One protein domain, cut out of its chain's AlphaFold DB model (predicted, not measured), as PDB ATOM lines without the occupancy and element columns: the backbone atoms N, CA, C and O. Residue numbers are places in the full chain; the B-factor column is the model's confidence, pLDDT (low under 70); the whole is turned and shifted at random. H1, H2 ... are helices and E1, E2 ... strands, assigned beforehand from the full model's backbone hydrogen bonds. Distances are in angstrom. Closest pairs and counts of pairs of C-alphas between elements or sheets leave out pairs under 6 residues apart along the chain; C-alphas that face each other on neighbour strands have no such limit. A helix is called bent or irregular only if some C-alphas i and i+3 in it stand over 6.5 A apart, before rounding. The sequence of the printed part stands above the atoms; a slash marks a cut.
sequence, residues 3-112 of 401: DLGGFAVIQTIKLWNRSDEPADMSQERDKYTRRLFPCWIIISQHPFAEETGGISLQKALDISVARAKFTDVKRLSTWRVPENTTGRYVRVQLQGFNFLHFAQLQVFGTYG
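What this domain is: This is residues 3 to 112 of the 401 residues of the protein "Hypothetical protein" of Phaeomonas parva (UniProt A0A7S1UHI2). A six-stranded sheet bends round into a flattened, incompletely closed barrel: E1, E4 and E6 make one wall, E2, E3 and E5 the other, with E1 joined to the bent strand E5 along one side. The short helix H2 packs on the outside of the second wall, over E2 and E5, while the loop at residues 23 to 28 sticks out beyond H1. The printed part has 110 residues, with two named helices and six named strands in the order E1 H1 E2 H2 E3 E4 E5 E6; the neighbour strands are antiparallel and the class is mixed, helices and strands. It is compact, with a radius of gyration of the C-alphas of 14.7 A, yet elongated, spanning 48 by 28 by 22 A.

Where its parts are: E1, residues 3 to 16, begins with C-alpha 3 at (-9.502, -6.770, 151.738), bends by 150 degrees at residue 6 and measures 18.5 A. E4 is residues 76 to 80, and E6, residues 104 to 111, measures 20.2 A and ends with C-alpha 111 at (1.843, -2.052, 151.869). E5, residues 86 to 94, measures 22.7 A and bends by 66 degrees at residue 89. E2 is residues 39 to 44, 16.4 A, and E3 residues 66 to 70. H1 is residues 31 to 35. H2, residues 54 to 62, measures 13.4 A and starts with C-alpha 54 at (-30.113, 1.867, 150.270).

How they stand to each other: The sheet is branched and twisted. E4 and E5 lie on one side of E1, beside its residues 12 to 16 and 3 to 9, and E6 on the other side. Within hydrogen-bond range are N 13 and O 79 of E1 and E4, 2.9 A, N 4 and O 88 of E1 and E5, 2.9 A, and N 9 and O 110 of E1 and E6, 2.8 A. E2 has E5 on one side, with N 40 and O 93 2.8 A apart, and E3 on the other, with N 70 and O 39 2.8 A apart. The closest C-alphas of E3 and E4, those of Ala 68 and Trp 79, are 7.5 A apart. H2 is on the sheet at a height of 9.3 A, along the strands, at 25 degrees to E5 on the local plane; its closest C-alpha pair with E2 is Leu 61 and Ile 42, 6.9 A. H1 is not on the sheet and is apart from H2. O i to N i+4 pairs within range number 4 of 5 in H2 and 0 of 1 in H1, where 1 of 2 O i to N i+3 pairs is within range.

The domain as a whole: The C-alphas of Ser 26 and Gly 112, the two farthest apart, are 48.9 A from each other. The printed part has no cut. The link from E1 to H1, 14 residues, is long. Mean pLDDT of the printed part is 90.7, and no printed residue is under 70.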
ATOM      1  N   ASP A   3     -10.463  -6.942 150.650       94.94
ATOM      2  CA  ASP A   3      -9.502  -6.770 151.738       94.94
ATOM      3  C   ASP A   3      -8.089  -6.915 151.152       94.94
ATOM      4  O   ASP A   3      -7.823  -7.848 150.394       94.94
ATOM      5  N   LEU A   4      -7.197  -5.981 151.473       93.50
ATOM      6  CA  LEU A   4      -5.786  -6.003 151.079       93.50
ATOM      7  C   LEU A   4      -4.921  -6.834 152.052       93.50
ATOM      8  O   LEU A   4      -3.702  -6.878 151.910       93.50
ATOM      9  N   GLY A   5      -5.521  -7.456 153.072       90.88
ATOM     10  CA  GLY A   5      -4.865  -8.276 154.100       90.88
ATOM     11  C   GLY A   5      -4.172  -7.456 155.195       90.88
ATOM     12  O   GLY A   5      -4.176  -7.843 156.362       90.88
ATOM     13  N   GLY A   6      -3.649  -6.281 154.846       90.12
ATOM     14  CA  GLY A   6      -3.075  -5.305 155.768       90.12
ATOM     15  C   GLY A   6      -3.383  -3.867 155.355       90.12
ATOM     16  O   GLY A   6      -4.056  -3.614 154.356       90.12
ATOM     17  N   PHE A   7      -2.885  -2.903 156.131       91.06
ATOM     18  CA  PHE A   7      -2.920  -1.499 155.724       91.06
ATOM     19  C   PHE A   7      -1.993  -1.260 154.529       91.06
ATOM     20  O   PHE A   7      -0.897  -1.820 154.469       91.06
ATOM     21  N   ALA A   8      -2.427  -0.403 153.611       91.31
ATOM     22  CA  ALA A   8      -1.642   0.094 152.493       91.31
ATOM     23  C   ALA A   8      -1.900   1.594 152.269       91.31
ATOM     24  O   ALA A   8      -3.018   2.082 152.463       91.31
ATOM     25  N   VAL A   9      -0.881   2.318 151.808       90.75
ATOM     26  CA  VAL A   9      -0.997   3.691 151.295       90.75
ATOM     27  C   VAL A   9      -1.420   3.619 149.831       90.75
ATOM     28  O   VAL A   9      -0.615   3.286 148.960       90.75
ATOM     29  N   ILE A  10      -2.689   3.912 149.550       92.06
ATOM     30  CA  ILE A  10      -3.270   3.787 148.209       92.06
ATOM     31  C   ILE A  10      -3.074   5.097 147.440       92.06
ATOM     32  O   ILE A  10      -3.508   6.158 147.879       92.06
ATOM     33  N   GLN A  11      -2.451   5.013 146.264       90.38
ATOM     34  CA  GLN A  11      -2.109   6.163 145.419       90.38
ATOM     35  C   GLN A  11      -3.027   6.283 144.195       90.38
ATOM     36  O   GLN A  11      -3.359   7.379 143.740       90.38
ATOM     37  N   THR A  12      -3.425   5.158 143.598       93.62
ATOM     38  CA  THR A  12      -4.249   5.145 142.382       93.62
ATOM     39  C   THR A  12      -5.097   3.883 142.315       93.62
ATOM     40  O   THR A  12      -4.614   2.789 142.580       93.62
ATOM     41  N   ILE A  13      -6.354   4.018 141.902       96.75
ATOM     42  CA  ILE A  13      -7.238   2.886 141.610       96.75
ATOM     43  C   ILE A  13      -7.649   2.952 140.137       96.75
ATOM     44  O   ILE A  13      -8.032   4.011 139.641       96.75
ATOM     45  N   LYS A  14      -7.579   1.821 139.430       97.31
ATOM     46  CA  LYS A  14      -8.085   1.666 138.059       97.31
ATOM     47  C   LYS A  14      -9.232   0.663 138.061       97.31
ATOM     48  O   LYS A  14      -9.050  -0.496 138.430       97.31
ATOM     49  N   LEU A  15     -10.406   1.118 137.644       96.75
ATOM     50  CA  LEU A  15     -11.610   0.311 137.488       96.75
ATOM     51  C   LEU A  15     -11.871   0.103 135.994       96.75
ATOM     52  O   LEU A  15     -12.192   1.046 135.267       96.75
ATOM     53  N   TRP A  16     -11.711  -1.137 135.543       96.38
ATOM     54  CA  TRP A  16     -11.948  -1.564 134.169       96.38
ATOM     55  C   TRP A  16     -13.385  -2.053 134.029       96.38
ATOM     56  O   TRP A  16     -13.782  -3.031 134.663       96.38
ATOM     57  N   ASN A  17     -14.162  -1.377 133.193       94.88
ATOM     58  CA  ASN A  17     -15.522  -1.772 132.860       94.88
ATOM     59  C   ASN A  17     -15.527  -2.974 131.901       94.88
ATOM     60  O   ASN A  17     -14.556  -3.219 131.184       94.88
ATOM     61  N   ARG A  18     -16.650  -3.692 131.851       93.19
ATOM     62  CA  ARG A  18     -16.924  -4.643 130.771       93.19
ATOM     63  C   ARG A  18     -17.115  -3.896 129.447       93.19
ATOM     64  O   ARG A  18     -17.552  -2.746 129.423       93.19
ATOM     65  N   SER A  19     -16.763  -4.558 128.350       89.06
ATOM     66  CA  SER A  19     -17.036  -4.096 126.983       89.06
ATOM     67  C   SER A  19     -17.269  -5.279 126.040       89.06
ATOM     68  O   SER A  19     -16.810  -5.270 124.900       89.06
ATOM     69  N   ASP A  20     -17.879  -6.331 126.573       89.00
ATOM     70  CA  ASP A  20     -18.434  -7.464 125.847       89.00
ATOM     71  C   ASP A  20     -19.946  -7.266 125.651       89.00
ATOM     72  O   ASP A  20     -20.581  -6.507 126.387       89.00
ATOM     73  N   GLU A  21     -20.518  -7.939 124.655       87.31
ATOM     74  CA  GLU A  21     -21.955  -7.900 124.365       87.31
ATOM     75  C   GLU A  21     -22.673  -9.111 125.000       87.31
ATOM     76  O   GLU A  21     -22.073 -10.182 125.135       87.31
ATOM     77  N   PRO A  22     -23.956  -8.994 125.392       88.69
ATOM     78  CA  PRO A  22     -24.747 -10.142 125.826       88.69
ATOM     79  C   PRO A  22     -24.945 -11.150 124.685       88.69
ATOM     80  O   PRO A  22     -25.315 -10.784 123.575       88.69
ATOM     81  N   ALA A  23     -24.785 -12.444 124.985       86.31
ATOM     82  CA  ALA A  23     -25.033 -13.532 124.029       86.31
ATOM     83  C   ALA A  23     -26.521 -13.689 123.633       86.31
ATOM     84  O   ALA A  23     -26.843 -14.351 122.648       86.31
ATOM     85  N   ASP A  24     -27.430 -13.092 124.405       90.56
ATOM     86  CA  ASP A  24     -28.865 -13.041 124.128       90.56
ATOM     87  C   ASP A  24     -29.197 -11.807 123.274       90.56
ATOM     88  O   ASP A  24     -29.180 -10.672 123.757       90.56
ATOM     89  N   MET A  25     -29.539 -12.058 122.008       86.00
ATOM     90  CA  MET A  25     -29.862 -11.048 120.990       86.00
ATOM     91  C   MET A  25     -31.099 -10.191 121.313       86.00
ATOM     92  O   MET A  25     -31.322  -9.186 120.642       86.00
ATOM     93  N   SER A  26     -31.907 -10.547 122.321       90.69
ATOM     94  CA  SER A  26     -33.017  -9.700 122.790       90.69
ATOM     95  C   SER A  26     -32.557  -8.514 123.653       90.69
ATOM     96  O   SER A  26     -33.360  -7.650 124.011       90.69
ATOM     97  N   GLN A  27     -31.272  -8.463 124.013       88.25
ATOM     98  CA  GLN A  27     -30.713  -7.515 124.971       88.25
ATOM     99  C   GLN A  27     -29.901  -6.415 124.267       88.25
ATOM    100  O   GLN A  27     -29.242  -6.659 123.260       88.25
ATOM    101  N   GLU A  28     -29.897  -5.195 124.817       88.12
ATOM    102  CA  GLU A  28     -29.025  -4.121 124.314       88.12
ATOM    103  C   GLU A  28     -27.550  -4.555 124.320       88.12
ATOM    104  O   GLU A  28     -27.045  -4.998 125.352       88.12
ATOM    105  N   ARG A  29     -26.824  -4.342 123.212       86.56
ATOM    106  CA  ARG A  29     -25.377  -4.630 123.116       86.56
ATOM    107  C   ARG A  29     -24.569  -3.970 124.244       86.56
ATOM    108  O   ARG A  29     -23.732  -4.604 124.873       86.56
ATOM    109  N   ASP A  30     -24.924  -2.732 124.588       84.94
ATOM    110  CA  ASP A  30     -24.322  -1.939 125.668       84.94
ATOM    111  C   ASP A  30     -24.658  -2.412 127.103       84.94
ATOM    112  O   ASP A  30     -24.205  -1.794 128.075       84.94
ATOM    113  N   LYS A  31     -25.483  -3.455 127.287       87.50
ATOM    114  CA  LYS A  31     -26.096  -3.802 128.584       87.50
ATOM    115  C   LYS A  31     -25.087  -3.999 129.713       87.50
ATOM    116  O   LYS A  31     -25.378  -3.595 130.839       87.50
ATOM    117  N   TYR A  32     -23.928  -4.606 129.459       88.25
ATOM    118  CA  TYR A  32     -22.890  -4.746 130.488       88.25
ATOM    119  C   TYR A  32     -22.151  -3.424 130.723       88.25
ATOM    120  O   TYR A  32     -22.023  -3.001 131.871       88.25
ATOM    121  N   THR A  33     -21.772  -2.719 129.655       86.44
ATOM    122  CA  THR A  33     -21.066  -1.429 129.692       86.44
ATOM    123  C   THR A  33     -21.816  -0.361 130.500       86.44
ATOM    124  O   THR A  33     -21.202   0.381 131.269       86.44
ATOM    125  N   ARG A  34     -23.149  -0.285 130.371       87.31
ATOM    126  CA  ARG A  34     -23.990   0.701 131.083       87.31
ATOM    127  C   ARG A  34     -24.202   0.370 132.568       87.31
ATOM    128  O   ARG A  34     -24.441   1.278 133.355       87.31
ATOM    129  N   ARG A  35     -24.109  -0.903 132.977       90.00
ATOM    130  CA  ARG A  35     -24.471  -1.367 134.338       90.00
ATOM    131  C   ARG A  35     -23.530  -0.921 135.455       90.00
ATOM    132  O   ARG A  35     -23.947  -0.923 136.610       90.00
ATOM    133  N   LEU A  36     -22.291  -0.551 135.134       91.69
ATOM    134  CA  LEU A  36     -21.310  -0.121 136.131       91.69
ATOM    135  C   LEU A  36     -21.582   1.287 136.685       91.69
ATOM    136  O   LEU A  36     -21.100   1.606 137.764       91.69
ATOM    137  N   PHE A  37     -22.345   2.133 135.989       92.81
ATOM    138  CA  PHE A  37     -22.477   3.549 136.338       92.81
ATOM    139  C   PHE A  37     -23.933   3.940 136.649       92.81
ATOM    140  O   PHE A  37     -24.849   3.449 135.988       92.81
ATOM    141  N   PRO A  38     -24.180   4.846 137.617       93.75
ATOM    142  CA  PRO A  38     -23.203   5.490 138.501       93.75
ATOM    143  C   PRO A  38     -22.703   4.576 139.637       93.75
ATOM    144  O   PRO A  38     -23.493   3.925 140.324       93.75
ATOM    145  N   CYS A  39     -21.395   4.608 139.907       94.25
ATOM    146  CA  CYS A  39     -20.764   3.892 141.022       94.25
ATOM    147  C   CYS A  39     -19.927   4.805 141.920       94.25
ATOM    148  O   CYS A  39     -19.462   5.870 141.514       94.25
ATOM    149  N   TRP A  40     -19.684   4.328 143.134       95.38
ATOM    150  CA  TRP A  40     -18.695   4.835 144.069       95.38
ATOM    151  C   TRP A  40     -17.549   3.834 144.205       95.38
ATOM    152  O   TRP A  40     -17.783   2.627 144.279       95.38
ATOM    153  N   ILE A  41     -16.322   4.346 144.281       96.56
ATOM    154  CA  ILE A  41     -15.170   3.628 144.829       96.56
ATOM    155  C   ILE A  41     -14.906   4.224 146.212       96.56
ATOM    156  O   ILE A  41     -14.864   5.446 146.361       96.56
ATOM    157  N   ILE A  42     -14.785   3.363 147.217       96.50
ATOM    158  CA  ILE A  42     -14.744   3.722 148.633       96.50
ATOM    159  C   ILE A  42     -13.569   2.988 149.290       96.50
ATOM    160  O   ILE A  42     -13.392   1.789 149.071       96.50
ATOM    161  N   ILE A  43     -12.777   3.703 150.086       96.81
ATOM    162  CA  ILE A  43     -11.621   3.182 150.826       96.81
ATOM    163  C   ILE A  43     -11.890   3.337 152.325       96.81
ATOM    164  O   ILE A  43     -12.270   4.426 152.766       96.81
ATOM    165  N   SER A  44     -11.661   2.287 153.115       95.38
ATOM    166  CA  SER A  44     -11.693   2.359 154.582       95.38
ATOM    167  C   SER A  44     -10.550   1.578 155.244       95.38
ATOM    168  O   SER A  44      -9.928   0.690 154.654       95.38
ATOM    169  N   GLN A  45     -10.267   1.939 156.493       94.12
ATOM    170  CA  GLN A  45      -9.375   1.224 157.411       94.12
ATOM    171  C   GLN A  45     -10.103   0.096 158.161       94.12
ATOM    172  O   GLN A  45      -9.461  -0.849 158.614       94.12
ATOM    173  N   HIS A  46     -11.434   0.167 158.246       93.00
ATOM    174  CA  HIS A  46     -12.290  -0.814 158.912       93.00
ATOM    175  C   HIS A  46     -13.092  -1.628 157.882       93.00
ATOM    176  O   HIS A  46     -13.354  -1.116 156.790       93.00
ATOM    177  N   PRO A  47     -13.477  -2.882 158.197       92.75
ATOM    178  CA  PRO A  47     -14.339  -3.671 157.321       92.75
ATOM    179  C   PRO A  47     -15.694  -2.978 157.147       92.75
ATOM    180  O   PRO A  47     -16.211  -2.352 158.077       92.75
ATOM    181  N   PHE A  48     -16.282  -3.084 155.957       91.75
ATOM    182  CA  PHE A  48     -17.590  -2.492 155.702       91.75
ATOM    183  C   PHE A  48     -18.716  -3.390 156.230       91.75
ATOM    184  O   PHE A  48     -18.611  -4.613 156.229       91.75
ATOM    185  N   ALA A  49     -19.841  -2.788 156.625       88.19
ATOM    186  CA  ALA A  49     -21.017  -3.547 157.042       88.19
ATOM    187  C   ALA A  49     -21.556  -4.444 155.907       88.19
ATOM    188  O   ALA A  49     -21.644  -4.023 154.744       88.19
ATOM    189  N   GLU A  50     -21.966  -5.662 156.268       83.44
ATOM    190  CA  GLU A  50     -22.577  -6.654 155.367       83.44
ATOM    191  C   GLU A  50     -24.029  -6.315 154.985       83.44
ATOM    192  O   GLU A  50     -24.589  -6.911 154.067       83.44
ATOM    193  N   GLU A  51     -24.644  -5.341 155.665       81.44
ATOM    194  CA  GLU A  51     -26.015  -4.893 155.407       81.44
ATOM    195  C   GLU A  51     -26.258  -4.565 153.926       81.44
ATOM    196  O   GLU A  51     -25.553  -3.753 153.323       81.44
ATOM    197  N   THR A  52     -27.323  -5.125 153.354       72.44
ATOM    198  CA  THR A  52     -27.758  -4.846 151.980       72.44
ATOM    199  C   THR A  52     -28.915  -3.847 151.943       72.44
ATOM    200  O   THR A  52     -29.860  -3.957 152.720       72.44
ATOM    201  N   GLY A  53     -28.896  -2.908 150.992       73.81
ATOM    202  CA  GLY A  53     -29.990  -1.951 150.755       73.81
ATOM    203  C   GLY A  53     -29.520  -0.497 150.672       73.81
ATOM    204  O   GLY A  53     -28.326  -0.218 150.754       73.81
ATOM    205  N   GLY A  54     -30.449   0.453 150.518       73.69
ATOM    206  CA  GLY A  54     -30.113   1.867 150.270       73.69
ATOM    207  C   GLY A  54     -29.273   2.536 151.369       73.69
ATOM    208  O   GLY A  54     -28.418   3.364 151.069       73.69
ATOM    209  N   ILE A  55     -29.457   2.125 152.629       83.50
ATOM    210  CA  ILE A  55     -28.713   2.648 153.791       83.50
ATOM    211  C   ILE A  55     -27.243   2.184 153.781       83.50
ATOM    212  O   ILE A  55     -26.371   2.901 154.270       83.50
ATOM    213  N   SER A  56     -26.943   1.027 153.176       88.94
ATOM    214  CA  SER A  56     -25.589   0.449 153.158       88.94
ATOM    215  C   SER A  56     -24.559   1.348 152.473       88.94
ATOM    216  O   SER A  56     -23.427   1.440 152.938       88.94
ATOM    217  N   LEU A  57     -24.956   2.052 151.404       90.50
ATOM    218  CA  LEU A  57     -24.085   2.997 150.712       90.50
ATOM    219  C   LEU A  57     -23.769   4.195 151.610       90.50
ATOM    220  O   LEU A  57     -22.618   4.603 151.673       90.50
ATOM    221  N   GLN A  58     -24.755   4.731 152.336       90.88
ATOM    222  CA  GLN A  58     -24.514   5.845 153.254       90.88
ATOM    223  C   GLN A  58     -23.562   5.418 154.381       90.88
ATOM    224  O   GLN A  58     -22.507   6.026 154.525       90.88
ATOM    225  N   LYS A  59     -23.842   4.293 155.057       91.44
ATOM    226  CA  LYS A  59     -22.948   3.713 156.078       91.44
ATOM    227  C   LYS A  59     -21.521   3.501 155.556       91.44
ATOM    228  O   LYS A  59     -20.566   3.859 156.237       91.44
ATOM    229  N   ALA A  60     -21.365   2.965 154.342       92.12
ATOM    230  CA  ALA A  60     -20.057   2.760 153.720       92.12
ATOM    231  C   ALA A  60     -19.324   4.077 153.406       92.12
ATOM    232  O   ALA A  60     -18.105   4.147 153.540       92.12
ATOM    233  N   LEU A  61     -20.048   5.124 153.004       92.75
ATOM    234  CA  LEU A  61     -19.486   6.453 152.759       92.75
ATOM    235  C   LEU A  61     -19.133   7.189 154.066       92.75
ATOM    236  O   LEU A  61     -18.165   7.948 154.074       92.75
ATOM    237  N   ASP A  62     -19.873   6.954 155.150       92.31
ATOM    238  CA  ASP A  62     -19.644   7.580 156.460       92.31
ATOM    239  C   ASP A  62     -18.392   7.025 157.162       92.31
ATOM    240  O   ASP A  62     -17.669   7.781 157.803       92.31
ATOM    241  N   ILE A  63     -18.075   5.733 156.980       92.50
ATOM    242  CA  ILE A  63     -16.827   5.112 157.477       92.50
ATOM    243  C   ILE A  63     -15.640   5.230 156.501       92.50
ATOM    244  O   ILE A  63     -14.620   4.555 156.679       92.50
ATOM    245  N   SER A  64     -15.766   6.015 155.426       93.06
ATOM    246  CA  SER A  64     -14.739   6.091 154.379       93.06
ATOM    247  C   SER A  64     -13.639   7.105 154.694       93.06
ATOM    248  O   SER A  64     -13.913   8.251 155.039       93.06
ATOM    249  N   VAL A  65     -12.381   6.693 154.507       92.62
ATOM    250  CA  VAL A  65     -11.211   7.591 154.539       92.62
ATOM    251  C   VAL A  65     -11.170   8.429 153.263       92.62
ATOM    252  O   VAL A  65     -10.930   9.632 153.299       92.62
ATOM    253  N   ALA A  66     -11.453   7.793 152.124       93.38
ATOM    254  CA  ALA A  66     -11.575   8.456 150.835       93.38
ATOM    255  C   ALA A  66     -12.666   7.791 149.988       93.38
ATOM    256  O   ALA A  66     -12.894   6.580 150.058       93.38
ATOM    257  N   ARG A  67     -13.320   8.591 149.144       95.19
ATOM    258  CA  ARG A  67     -14.417   8.164 148.268       95.19
ATOM    259  C   ARG A  67     -14.441   8.980 146.978       95.19
ATOM    260  O   ARG A  67     -14.260  10.194 147.019       95.19
ATOM    261  N   ALA A  68     -14.734   8.331 145.855       95.81
ATOM    262  CA  ALA A  68     -14.950   8.985 144.566       95.81
ATOM    263  C   ALA A  68     -16.170   8.406 143.847       95.81
ATOM    264  O   ALA A  68     -16.394   7.194 143.861       95.81
ATOM    265  N   LYS A  69     -16.943   9.278 143.195       95.44
ATOM    266  CA  LYS A  69     -18.101   8.913 142.375       95.44
ATOM    267  C   LYS A  69     -17.735   8.968 140.895       95.44
ATOM    268  O   LYS A  69     -17.171   9.957 140.439       95.44
ATOM    269  N   PHE A  70     -18.154   7.958 140.142       95.00
ATOM    270  CA  PHE A  70     -18.065   7.918 138.687       95.00
ATOM    271  C   PHE A  70     -19.468   7.859 138.083       95.00
ATOM    272  O   PHE A  70     -20.275   6.995 138.429       95.00
ATOM    273  N   THR A  71     -19.760   8.808 137.197       94.38
ATOM    274  CA  THR A  71     -21.018   8.923 136.438       94.38
ATOM    275  C   THR A  71     -20.873   8.490 134.987       94.38
ATOM    276  O   THR A  71     -21.829   8.000 134.395       94.38
ATOM    277  N   ASP A  72     -19.693   8.698 134.413       92.06
ATOM    278  CA  ASP A  72     -19.492   8.645 132.971       92.06
ATOM    279  C   ASP A  72     -19.211   7.212 132.521       92.06
ATOM    280  O   ASP A  72     -18.297   6.564 133.035       92.06
ATOM    281  N   VAL A  73     -19.939   6.741 131.508       89.44
ATOM    282  CA  VAL A  73     -19.734   5.406 130.939       89.44
ATOM    283  C   VAL A  73     -18.403   5.361 130.182       89.44
ATOM    284  O   VAL A  73     -18.294   5.814 129.046       89.44
ATOM    285  N   LYS A  74     -17.368   4.826 130.839       90.88
ATOM    286  CA  LYS A  74     -15.989   4.720 130.333       90.88
ATOM    287  C   LYS A  74     -15.498   3.270 130.428       90.88
ATOM    288  O   LYS A  74     -15.915   2.530 131.317       90.88
ATOM    289  N   ARG A  75     -14.599   2.853 129.520       91.25
ATOM    290  CA  ARG A  75     -13.929   1.530 129.581       91.25
ATOM    291  C   ARG A  75     -12.959   1.440 130.765       91.25
ATOM    292  O   ARG A  75     -12.848   0.388 131.383       91.25
ATOM    293  N   LEU A  76     -12.275   2.538 131.073       94.50
ATOM    294  CA  LEU A  76     -11.349   2.658 132.195       94.50
ATOM    295  C   LEU A  76     -11.673   3.930 132.979       94.50
ATOM    296  O   LEU A  76     -11.594   5.034 132.441       94.50
ATOM    297  N   SER A  77     -11.995   3.756 134.256       95.44
ATOM    298  CA  SER A  77     -12.109   4.830 135.238       95.44
ATOM    299  C   SER A  77     -10.877   4.806 136.139       95.44
ATOM    300  O   SER A  77     -10.699   3.884 136.933       95.44
ATOM    301  N   THR A  78     -10.015   5.815 136.005       95.25
ATOM    302  CA  THR A  78      -8.815   5.983 136.838       95.25
ATOM    303  C   THR A  78      -9.082   7.025 137.917       95.25
ATOM    304  O   THR A  78      -9.430   8.165 137.611       95.25
ATOM    305  N   TRP A  79      -8.872   6.649 139.174       96.06
ATOM    306  CA  TRP A  79      -8.893   7.539 140.328       96.06
ATOM    307  C   TRP A  79      -7.462   7.762 140.823       96.06
ATOM    308  O   TRP A  79      -6.812   6.808 141.250       96.06
ATOM    309  N   ARG A  80      -6.975   9.009 140.803       91.88
ATOM    310  CA  ARG A  80      -5.859   9.421 141.668       91.88
ATOM    311  C   ARG A  80      -6.435   9.696 143.053       91.88
ATOM    312  O   ARG A  80      -7.299  10.561 143.194       91.88
ATOM    313  N   VAL A  81      -6.020   8.900 144.028       91.00
ATOM    314  CA  VAL A  81      -6.547   8.942 145.397       91.00
ATOM    315  C   VAL A  81      -5.891  10.116 146.144       91.00
ATOM    316  O   VAL A  81      -4.732  10.414 145.852       91.00
ATOM    317  N   PRO A  82      -6.588  10.814 147.067       86.06
ATOM    318  CA  PRO A  82      -5.968  11.857 147.884       86.06
ATOM    319  C   PRO A  82      -4.731  11.354 148.633       86.06
ATOM    320  O   PRO A  82      -4.660  10.197 149.055       86.06
ATOM    321  N   GLU A  83      -3.758  12.237 148.812       75.44
ATOM    322  CA  GLU A  83      -2.460  11.894 149.385       75.44
ATOM    323  C   GLU A  83      -2.541  11.293 150.792       75.44
ATOM    324  O   GLU A  83      -3.386  11.668 151.603       75.44
ATOM    325  N   ASN A  84      -1.627  10.365 151.093       75.06
ATOM    326  CA  ASN A  84      -1.552   9.641 152.368       75.06
ATOM    327  C   ASN A  84      -2.850   8.895 152.766       75.06
ATOM    328  O   ASN A  84      -3.013   8.521 153.929       75.06
ATOM    329  N   THR A  85      -3.750   8.615 151.810       87.75
ATOM    330  CA  THR A  85      -4.915   7.744 152.032       87.75
ATOM    331  C   THR A  85      -4.449   6.335 152.390       87.75
ATOM    332  O   THR A  85      -4.074   5.532 151.533       87.75
ATOM    333  N   THR A  86      -4.495   6.032 153.682       91.19
ATOM    334  CA  THR A  86      -4.261   4.701 154.239       91.19
ATOM    335  C   THR A  86      -5.576   3.938 154.307       91.19
ATOM    336  O   THR A  86      -6.566   4.430 154.849       91.19
ATOM    337  N   GLY A  87      -5.590   2.722 153.770       92.88
ATOM    338  CA  GLY A  87      -6.756   1.846 153.776       92.88
ATOM    339  C   GLY A  87      -6.365   0.375 153.806       92.88
ATOM    340  O   GLY A  87      -5.248   0.013 153.448       92.88
ATOM    341  N   ARG A  88      -7.301  -0.466 154.239       94.38
ATOM    342  CA  ARG A  88      -7.211  -1.931 154.150       94.38
ATOM    343  C   ARG A  88      -8.314  -2.503 153.258       94.38
ATOM    344  O   ARG A  88      -8.080  -3.475 152.553       94.38
ATOM    345  N   TYR A  89      -9.487  -1.871 153.243       96.38
ATOM    346  CA  TYR A  89     -10.657  -2.346 152.509       96.38
ATOM    347  C   TYR A  89     -11.009  -1.390 151.370       96.38
ATOM    348  O   TYR A  89     -11.122  -0.177 151.571       96.38
ATOM    349  N   VAL A  90     -11.229  -1.944 150.177       96.56
ATOM    350  CA  VAL A  90     -11.702  -1.215 148.993       96.56
ATOM    351  C   VAL A  90     -13.045  -1.795 148.547       96.56
ATOM    352  O   VAL A  90     -13.158  -2.971 148.191       96.56
ATOM    353  N   ARG A  91     -14.085  -0.958 148.539       95.25
ATOM    354  CA  ARG A  91     -15.443  -1.320 148.112       95.25
ATOM    355  C   ARG A  91     -15.829  -0.517 146.868       95.25
ATOM    356  O   ARG A  91     -15.760   0.709 146.856       95.25
ATOM    357  N   VAL A  92     -16.262  -1.218 145.820       95.06
ATOM    358  CA  VAL A  92     -16.966  -0.630 144.668       95.06
ATOM    359  C   VAL A  92     -18.456  -0.881 144.878       95.06
ATOM    360  O   VAL A  92     -18.847  -2.022 145.124       95.06
ATOM    361  N   GLN A  93     -19.282   0.163 144.822       93.25
ATOM    362  CA  GLN A  93     -20.715   0.075 145.120       93.25
ATOM    363  C   GLN A  93     -21.536   0.975 144.186       93.25
ATOM    364  O   GLN A  93     -21.164   2.115 143.924       93.25
ATOM    365  N   LEU A  94     -22.660   0.475 143.667       92.94
ATOM    366  CA  LEU A  94     -23.542   1.248 142.784       92.94
ATOM    367  C   LEU A  94     -24.359   2.285 143.566       92.94
ATOM    368  O   LEU A  94     -24.796   2.025 144.687       92.94
ATOM    369  N   GLN A  95     -24.649   3.434 142.947       89.25
ATOM    370  CA  GLN A  95     -25.644   4.382 143.461       89.25
ATOM    371  C   GLN A  95     -27.056   3.997 142.972       89.25
ATOM    372  O   GLN A  95     -27.705   4.749 142.249       89.25
ATOM    373  N   GLY A  96     -27.524   2.805 143.352       85.31
ATOM    374  CA  GLY A  96     -28.856   2.301 143.007       85.31
ATOM    375  C   GLY A  96     -28.984   0.782 143.124       85.31
ATOM    376  O   GLY A  96     -28.007   0.080 143.381       85.31
ATOM    377  N   PHE A  97     -30.199   0.270 142.911       82.38
ATOM    378  CA  PHE A  97     -30.486  -1.167 142.879       82.38
ATOM    379  C   PHE A  97     -30.276  -1.725 141.466       82.38
ATOM    380  O   PHE A  97     -31.150  -1.624 140.609       82.38
ATOM    381  N   ASN A  98     -29.103  -2.302 141.216       85.62
ATOM    382  CA  ASN A  98     -28.774  -3.032 139.991       85.62
ATOM    383  C   ASN A  98     -27.649  -4.040 140.299       85.62
ATOM    384  O   ASN A  98     -27.050  -4.004 141.373       85.62
ATOM    385  N   PHE A  99     -27.347  -4.935 139.364       86.19
ATOM    386  CA  PHE A  99     -26.231  -5.867 139.497       86.19
ATOM    387  C   PHE A  99     -24.921  -5.173 139.117       86.19
ATOM    388  O   PHE A  99     -24.806  -4.636 138.015       86.19
ATOM    389  N   LEU A 100     -23.934  -5.201 140.012       89.06
ATOM    390  CA  LEU A 100     -22.595  -4.667 139.762       89.06
ATOM    391  C   LEU A 100     -21.826  -5.602 138.818       89.06
ATOM    392  O   LEU A 100     -21.586  -6.758 139.154       89.06
ATOM    393  N   HIS A 101     -21.415  -5.087 137.658       89.38
ATOM    394  CA  HIS A 101     -20.553  -5.786 136.699       89.38
ATOM    395  C   HIS A 101     -19.375  -4.888 136.328       89.38
ATOM    396  O   HIS A 101     -19.578  -3.744 135.934       89.38
ATOM    397  N   PHE A 102     -18.157  -5.412 136.417       94.19
ATOM    398  CA  PHE A 102     -16.929  -4.806 135.900       94.19
ATOM    399  C   PHE A 102     -15.967  -5.931 135.484       94.19
ATOM    400  O   PHE A 102     -16.227  -7.095 135.783       94.19
ATOM    401  N   ALA A 103     -14.902  -5.607 134.751       95.25
ATOM    402  CA  ALA A 103     -13.929  -6.587 134.263       95.25
ATOM    403  C   ALA A 103     -12.763  -6.786 135.245       95.25
ATOM    404  O   ALA A 103     -12.391  -7.917 135.541       95.25
ATOM    405  N   GLN A 104     -12.194  -5.696 135.774       95.56
ATOM    406  CA  GLN A 104     -11.087  -5.758 136.732       95.56
ATOM    407  C   GLN A 104     -11.064  -4.524 137.643       95.56
ATOM    408  O   GLN A 104     -11.336  -3.407 137.202       95.56
ATOM    409  N   LEU A 105     -10.673  -4.716 138.902       96.44
ATOM    410  CA  LEU A 105     -10.249  -3.648 139.805       96.44
ATOM    411  C   LEU A 105      -8.743  -3.801 140.047       96.44
ATOM    412  O   LEU A 105      -8.284  -4.892 140.369       96.44
ATOM    413  N   GLN A 106      -7.982  -2.723 139.886       96.69
ATOM    414  CA  GLN A 106      -6.549  -2.675 140.181       96.69
ATOM    415  C   GLN A 106      -6.302  -1.567 141.211       96.69
ATOM    416  O   GLN A 106      -6.716  -0.423 140.999       96.69
ATOM    417  N   VAL A 107      -5.627  -1.898 142.310       95.44
ATOM    418  CA  VAL A 107      -5.274  -0.966 143.391       95.44
ATOM    419  C   VAL A 107      -3.755  -0.811 143.394       95.44
ATOM    420  O   VAL A 107      -3.037  -1.798 143.501       95.44
ATOM    421  N   PHE A 108      -3.270   0.421 143.241       92.38
ATOM    422  CA  PHE A 108      -1.848   0.767 143.208       92.38
ATOM    423  C   PHE A 108      -1.493   1.598 144.444       92.38
ATOM    424  O   PHE A 108      -2.155   2.596 144.750       92.38
ATOM    425  N   GLY A 109      -0.440   1.188 145.143       89.00
ATOM    426  CA  GLY A 109      -0.008   1.751 146.418       89.00
ATOM    427  C   GLY A 109       1.119   0.922 147.031       89.00
ATOM    428  O   GLY A 109       1.632   0.010 146.382       89.00
ATOM    429  N   THR A 110       1.480   1.213 148.280       86.75
ATOM    430  CA  THR A 110       2.473   0.444 149.050       86.75
ATOM    431  C   THR A 110       1.869  -0.160 150.303       86.75
ATOM    432  O   THR A 110       1.112   0.506 151.002       86.75
ATOM    433  N   TYR A 111       2.216  -1.412 150.606       86.06
ATOM    434  CA  TYR A 111       1.843  -2.052 151.869       86.06
ATOM    435  C   TYR A 111       2.545  -1.394 153.063       86.06
ATOM    436  O   TYR A 111       3.671  -0.909 152.952       86.06
ATOM    437  N   GLY A 112       1.870  -1.404 154.211       81.00
ATOM    438  CA  GLY A 112       2.261  -0.679 155.416       81.00
ATOM    439  C   GLY A 112       1.562   0.678 155.551       81.00
ATOM    440  O   GLY A 112       0.737   1.076 154.730       81.00
TER     441      GLY A 112